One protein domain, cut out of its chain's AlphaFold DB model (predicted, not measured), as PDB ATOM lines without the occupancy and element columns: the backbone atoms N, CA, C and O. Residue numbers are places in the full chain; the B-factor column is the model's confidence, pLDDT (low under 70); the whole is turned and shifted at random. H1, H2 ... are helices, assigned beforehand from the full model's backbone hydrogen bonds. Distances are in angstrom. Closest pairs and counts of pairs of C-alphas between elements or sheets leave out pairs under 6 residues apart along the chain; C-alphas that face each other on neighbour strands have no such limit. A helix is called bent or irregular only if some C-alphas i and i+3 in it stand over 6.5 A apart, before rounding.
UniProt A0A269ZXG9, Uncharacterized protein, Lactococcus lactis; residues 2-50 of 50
ATOM      1  N   ASP A   2      68.512 -45.342   3.593       72.06
ATOM      2  CA  ASP A   2      67.628 -44.676   4.564       72.06
ATOM      3  C   ASP A   2      67.470 -43.153   4.377       72.06
ATOM      4  O   ASP A   2      66.401 -42.607   4.620       72.06
ATOM      5  N   PHE A   3      68.503 -42.445   3.899       72.19
ATOM      6  CA  PHE A   3      68.425 -40.990   3.688       72.19
ATOM      7  C   PHE A   3      67.428 -40.595   2.583       72.19
ATOM      8  O   PHE A   3      66.682 -39.635   2.742       72.19
ATOM      9  N   LEU A   4      67.397 -41.338   1.471       70.25
ATOM     10  CA  LEU A   4      66.507 -41.030   0.344       70.25
ATOM     11  C   LEU A   4      65.054 -41.426   0.638       70.25
ATOM     12  O   LEU A   4      64.138 -40.729   0.209       70.25
ATOM     13  N   GLU A   5      64.841 -42.503   1.397       73.06
ATOM     14  CA  GLU A   5      63.500 -42.899   1.847       73.06
ATOM     15  C   GLU A   5      62.927 -41.929   2.884       73.06
ATOM     16  O   GLU A   5      61.762 -41.541   2.769       73.06
ATOM     17  N   ASN A   6      63.733 -41.469   3.847       70.25
ATOM     18  CA  ASN A   6      63.292 -40.458   4.814       70.25
ATOM     19  C   ASN A   6      62.970 -39.129   4.117       70.25
ATOM     20  O   ASN A   6      61.877 -38.600   4.303       70.25
ATOM     21  N   PHE A   7      63.830 -38.662   3.202       75.38
ATOM     22  CA  PHE A   7      63.583 -37.425   2.453       75.38
ATOM     23  C   PHE A   7      62.273 -37.461   1.644       75.38
ATOM     24  O   PHE A   7      61.591 -36.447   1.508       75.38
ATOM     25  N   ALA A   8      61.895 -38.626   1.109       70.81
ATOM     26  CA  ALA A   8      60.650 -38.781   0.361       70.81
ATOM     27  C   ALA A   8      59.404 -38.891   1.260       70.81
ATOM     28  O   ALA A   8      58.306 -38.530   0.832       70.81
ATOM     29  N   THR A   9      59.545 -39.408   2.483       75.56
ATOM     30  CA  THR A   9      58.406 -39.751   3.350       75.56
ATOM     31  C   THR A   9      58.115 -38.709   4.428       75.56
ATOM     32  O   THR A   9      56.944 -38.523   4.766       75.56
ATOM     33  N   GLU A  10      59.121 -37.972   4.905       81.81
ATOM     34  CA  GLU A  10      58.965 -36.907   5.908       81.81
ATOM     35  C   GLU A  10      57.988 -35.800   5.467       81.81
ATOM     36  O   GLU A  10      57.043 -35.535   6.215       81.81
ATOM     37  N   PRO A  11      58.074 -35.226   4.245       88.19
ATOM     38  CA  PRO A  11      57.130 -34.191   3.808       88.19
ATOM     39  C   PRO A  11      55.683 -34.693   3.717       88.19
ATOM     40  O   PRO A  11      54.732 -33.956   3.976       88.19
ATOM     41  N   ILE A  12      55.496 -35.970   3.359       90.75
ATOM     42  CA  ILE A  12      54.171 -36.602   3.300       90.75
ATOM     43  C   ILE A  12      53.624 -36.818   4.715       90.75
ATOM     44  O   ILE A  12      52.424 -36.644   4.942       90.75
ATOM     45  N   GLY A  13      54.484 -37.212   5.657       92.88
ATOM     46  CA  GLY A  13      54.139 -37.344   7.070       92.88
ATOM     47  C   GLY A  13      53.680 -36.014   7.663       92.88
ATOM     48  O   GLY A  13      52.570 -35.931   8.190       92.88
ATOM     49  N   GLU A  14      54.477 -34.964   7.477       93.88
ATOM     50  CA  GLU A  14      54.169 -33.611   7.945       93.88
ATOM     51  C   GLU A  14      52.875 -33.074   7.317       93.88
ATOM     52  O   GLU A  14      51.986 -32.583   8.017       93.88
ATOM     53  N   PHE A  15      52.692 -33.247   6.003       94.69
ATOM     54  CA  PHE A  15      51.467 -32.822   5.324       94.69
ATOM     55  C   PHE A  15      50.216 -33.517   5.878       94.69
ATOM     56  O   PHE A  15      49.178 -32.875   6.080       94.69
ATOM     57  N   LYS A  16      50.300 -34.826   6.154       96.19
ATOM     58  CA  LYS A  16      49.201 -35.577   6.779       96.19
ATOM     59  C   LYS A  16      48.878 -35.032   8.165       96.19
ATOM     60  O   LYS A  16      47.699 -34.890   8.492       96.19
ATOM     61  N   GLU A  17      49.895 -34.716   8.961       97.38
ATOM     62  CA  GLU A  17      49.709 -34.176  10.306       97.38
ATOM     63  C   GLU A  17      49.063 -32.788  10.278       97.38
ATOM     64  O   GLU A  17      48.033 -32.577  10.924       97.38
ATOM     65  N   ILE A  18      49.582 -31.871   9.457       97.81
ATOM     66  CA  ILE A  18      49.013 -30.526   9.285       97.81
ATOM     67  C   ILE A  18      47.560 -30.615   8.810       97.81
ATOM     68  O   ILE A  18      46.684 -29.940   9.355       97.81
ATOM     69  N   THR A  19      47.278 -31.484   7.837       98.06
ATOM     70  CA  THR A  19      45.918 -31.681   7.317       98.06
ATOM     71  C   THR A  19      44.979 -32.199   8.405       98.06
ATOM     72  O   THR A  19      43.875 -31.679   8.568       98.06
ATOM     73  N   LYS A  20      45.416 -33.188   9.194       98.12
ATOM     74  CA  LYS A  20      44.626 -33.728  10.308       98.12
ATOM     75  C   LYS A  20      44.330 -32.652  11.354       98.12
ATOM     76  O   LYS A  20      43.184 -32.521  11.784       98.12
ATOM     77  N   ASN A  21      45.336 -31.860  11.716       98.38
ATOM     78  CA  ASN A  21      45.196 -30.777  12.685       98.38
ATOM     79  C   ASN A  21      44.243 -29.686  12.179       98.38
ATOM     80  O   ASN A  21      43.406 -29.198  12.939       98.38
ATOM     81  N   TYR A  22      44.306 -29.350  10.888       98.31
ATOM     82  CA  TYR A  22      43.376 -28.408  10.272       98.31
ATOM     83  C   TYR A  22      41.931 -28.920  10.301       98.31
ATOM     84  O   TYR A  22      41.023 -28.173  10.664       98.31
ATOM     85  N   VAL A  23      41.711 -30.191   9.952       98.50
ATOM     86  CA  VAL A  23      40.377 -30.811   9.969       98.50
ATOM     87  C   VAL A  23      39.791 -30.827  11.383       98.50
ATOM     88  O   VAL A  23      38.612 -30.505  11.541       98.50
ATOM     89  N   ASP A  24      40.588 -31.150  12.407       98.56
ATOM     90  CA  ASP A  24      40.135 -31.100  13.805       98.56
ATOM     91  C   ASP A  24      39.775 -29.673  14.226       98.56
ATOM     92  O   ASP A  24      38.666 -29.419  14.702       98.56
ATOM     93  N   TRP A  25      40.679 -28.717  13.990       98.56
ATOM     94  CA  TRP A  25      40.428 -27.319  14.323       98.56
ATOM     95  C   TRP A  25      39.167 -26.796  13.633       98.56
ATOM     96  O   TRP A  25      38.317 -26.189  14.284       98.56
ATOM     97  N   PHE A  26      39.010 -27.058  12.332       97.75
ATOM     98  CA  PHE A  26      37.873 -26.566  11.568       97.75
ATOM     99  C   PHE A  26      36.556 -27.107  12.115       97.75
ATOM    100  O   PHE A  26      35.624 -26.332  12.295       97.75
ATOM    101  N   ASN A  27      36.470 -28.409  12.380       98.12
ATOM    102  CA  ASN A  27      35.205 -29.036  12.758       98.12
ATOM    103  C   ASN A  27      34.842 -28.821  14.230       98.12
ATOM    104  O   ASN A  27      33.666 -28.617  14.530       98.12
ATOM    105  N   ASN A  28      35.838 -28.841  15.117       97.88
ATOM    106  CA  ASN A  28      35.615 -28.968  16.558       97.88
ATOM    107  C   ASN A  28      36.034 -27.735  17.367       97.88
ATOM    108  O   ASN A  28      35.788 -27.693  18.565       97.88
ATOM    109  N   ARG A  29      36.714 -26.748  16.764       97.00
ATOM    110  CA  ARG A  29      37.269 -25.600  17.515       97.00
ATOM    111  C   ARG A  29      36.990 -24.246  16.880       97.00
ATOM    112  O   ARG A  29      36.949 -23.235  17.576       97.00
ATOM    113  N   ARG A  30      36.829 -24.192  15.559       96.88
ATOM    114  CA  ARG A  30      36.577 -22.951  14.828       96.88
ATOM    115  C   ARG A  30      35.214 -22.392  15.217       96.88
ATOM    116  O   ARG A  30      34.193 -23.013  14.959       96.88
ATOM    117  N   ILE A  31      35.197 -21.165  15.720       94.25
ATOM    118  CA  ILE A  31      33.966 -20.435  16.022       94.25
ATOM    119  C   ILE A  31      33.748 -19.347  14.965       94.25
ATOM    120  O   ILE A  31      34.688 -18.684  14.521       94.25
ATOM    121  N   SER A  32      32.502 -19.167  14.523       93.31
ATOM    122  CA  SER A  32      32.123 -18.134  13.559       93.31
ATOM    123  C   SER A  32      30.773 -17.517  13.912       93.31
ATOM    124  O   SER A  32      29.878 -18.179  14.431       93.31
ATOM    125  N   GLN A  33      30.576 -16.249  13.548       93.12
ATOM    126  CA  GLN A  33      29.254 -15.619  13.627       93.12
ATOM    127  C   GLN A  33      28.222 -16.329  12.734       93.12
ATOM    128  O   GLN A  33      27.050 -16.393  13.092       93.12
ATOM    129  N   LYS A  34      28.653 -16.934  11.613       90.88
ATOM    130  CA  LYS A  34      27.767 -17.709  10.723       90.88
ATOM    131  C   LYS A  34      27.161 -18.928  11.418       90.88
ATOM    132  O   LYS A  34      26.034 -19.296  11.117       90.88
ATOM    133  N   THR A  35      27.899 -19.528  12.348       93.75
ATOM    134  CA  THR A  35      27.464 -20.673  13.157       93.75
ATOM    135  C   THR A  35      26.914 -20.233  14.513       93.75
ATOM    136  O   THR A  35      26.843 -21.035  15.435       93.75
ATOM    137  N   LYS A  36      26.524 -18.958  14.666       93.69
ATOM    138  CA  LYS A  36      25.970 -18.395  15.912       93.69
ATOM    139  C   LYS A  36      26.874 -18.605  17.137       93.69
ATOM    140  O   LYS A  36      26.384 -18.767  18.247       93.69
ATOM    141  N   GLY A  37      28.192 -18.616  16.936       95.56
ATOM    142  CA  GLY A  37      29.148 -18.865  18.017       95.56
ATOM    143  C   GLY A  37      29.408 -20.347  18.322       95.56
ATOM    144  O   GLY A  37      30.246 -20.630  19.167       95.56
ATOM    145  N   MET A  38      28.753 -21.277  17.622       97.12
ATOM    146  CA  MET A  38      28.996 -22.718  17.739       97.12
ATOM    147  C   MET A  38      30.153 -23.158  16.837       97.12
ATOM    148  O   MET A  38      30.442 -22.525  15.811       97.12
ATOM    149  N   THR A  39      30.779 -24.278  17.171       98.06
ATOM    150  CA  THR A  39      31.646 -25.009  16.238       98.06
ATOM    151  C   THR A  39      30.817 -25.613  15.095       98.06
ATOM    152  O   THR A  39      29.601 -25.780  15.226       98.06
ATOM    153  N   PRO A  40      31.416 -25.957  13.939       97.88
ATOM    154  CA  PRO A  40      30.671 -26.594  12.856       97.88
ATOM    155  C   PRO A  40      30.000 -27.918  13.230       97.88
ATOM    156  O   PRO A  40      28.933 -28.216  12.693       97.88
ATOM    157  N   CYS A  41      30.590 -28.722  14.119       97.69
ATOM    158  CA  CYS A  41      29.940 -29.929  14.639       97.69
ATOM    159  C   CYS A  41      28.704 -29.590  15.476       97.69
ATOM    160  O   CYS A  41      27.612 -30.035  15.132       97.69
ATOM    161  N   GLU A  42      28.846 -28.727  16.481       97.62
ATOM    162  CA  GLU A  42      27.727 -28.297  17.332       97.62
ATOM    163  C   GLU A  42      26.607 -27.642  16.514       97.62
ATOM    164  O   GLU A  42      25.429 -27.900  16.741       97.62
ATOM    165  N   TYR A  43      26.955 -26.837  15.505       97.31
ATOM    166  CA  TYR A  43      25.964 -26.228  14.623       97.31
ATOM    167  C   TYR A  43      25.180 -27.274  13.817       97.31
ATOM    168  O   TYR A  43      23.976 -27.115  13.626       97.31
ATOM    169  N   ARG A  44      25.835 -28.349  13.347       96.44
ATOM    170  CA  ARG A  44      25.155 -29.460  12.656       96.44
ATOM    171  C   ARG A  44      24.213 -30.204  13.594       96.44
ATOM    172  O   ARG A  44      23.084 -30.473  13.201       96.44
ATOM    173  N   GLU A  45      24.658 -30.507  14.809       96.81
ATOM    174  CA  GLU A  45      23.822 -31.157  15.825       96.81
ATOM    175  C   GLU A  45      22.605 -30.294  16.172       96.81
ATOM    176  O   GLU A  45      21.476 -30.777  16.139       96.81
ATOM    177  N   HIS A  46      22.818 -28.995  16.397       95.44
ATOM    178  CA  HIS A  46      21.745 -28.038  16.637       95.44
ATOM    179  C   HIS A  46      20.756 -27.971  15.466       95.44
ATOM    180  O   HIS A  46      19.555 -27.998  15.694       95.44
ATOM    181  N   ALA A  47      21.237 -27.911  14.221       93.88
ATOM    182  CA  ALA A  47      20.375 -27.825  13.041       93.88
ATOM    183  C   ALA A  47      19.536 -29.090  12.792       93.88
ATOM    184  O   ALA A  47      18.470 -28.984  12.200       93.88
ATOM    185  N   LEU A  48      20.013 -30.266  13.212       95.50
ATOM    186  CA  LEU A  48      19.290 -31.539  13.077       95.50
ATOM    187  C   LEU A  48      18.289 -31.788  14.213       95.50
ATOM    188  O   LEU A  48      17.382 -32.600  14.054       95.50
ATOM    189  N   ALA A  49      18.476 -31.132  15.358       91.56
ATOM    190  CA  ALA A  49      17.584 -31.229  16.510       91.56
ATOM    191  C   ALA A  49      16.365 -30.285  16.428       91.56
ATOM    192  O   ALA A  49      15.523 -30.318  17.327       91.56
ATOM    193  N   VAL A  50      16.301 -29.433  15.398       65.94
ATOM    194  CA  VAL A  50      15.254 -28.421  15.163       65.94
ATOM    195  C   VAL A  50      14.272 -28.888  14.097       65.94
ATOM    196  O   VAL A  50      14.725 -29.482  13.095       65.94
TER     197      VAL A  50
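Overview. This is residues 2 to 50 of the 50 residues of an uncharacterized protein of Lactococcus lactis (UniProt A0A269ZXG9). One long helix, H1, makes most of the length and sticks out as a free arm with its residues 2 to 21; past its far end a long looping link leads to a short second helix, H2, which carries the line of the rod onward at an angle. The two helices meet near their ends, where H1 stops and H2 starts, and are not packed side by side. The printed part has 49 residues with two named helices, H1 then H2, and no named strand; its class is all helix. It is extended, with a radius of gyration of the C-alphas of 17.2 A and spans of 55 by 19 by 10 A, only just a rod.

Along the chain. Find C-alpha 2 at (67.628, -44.676, 4.564); from there H1 runs through residues 2 to 28, 37.6 A long, to C-alpha 28 at (35.615, -28.968, 16.558). Near residue 9 you will find a kink of 30 degrees, and H1 is only just irregular, with C-alphas 8 and 11 standing 6.7 A apart. H2 holds residues 40 to 48, 12.4 A long, and ends at C-alpha 48 at (19.290, -31.539, 13.077).

Arrangement. Look at residues 26 to 28 of H1, which alone touch H2; the closest C-alphas are those of Asn 27 and Pro 40, 5.2 A apart. The two helices run the same way at a steep tilt of 42 degrees. In the backbone of H2 each O i to N i+4 pair is within hydrogen-bond range, and in H1 21 of 23 are.

Size, cuts and confidence. The C-alphas farthest apart are those of Asp 2 and Val 50, at 55.9 A. The link from H1 to H2, with 11 residues between them, is long. The printed part has no cut and ends at residue 50, the chain's last residue. Mean pLDDT of the printed part is 91.1, and residue 50 is the one printed residue under 70.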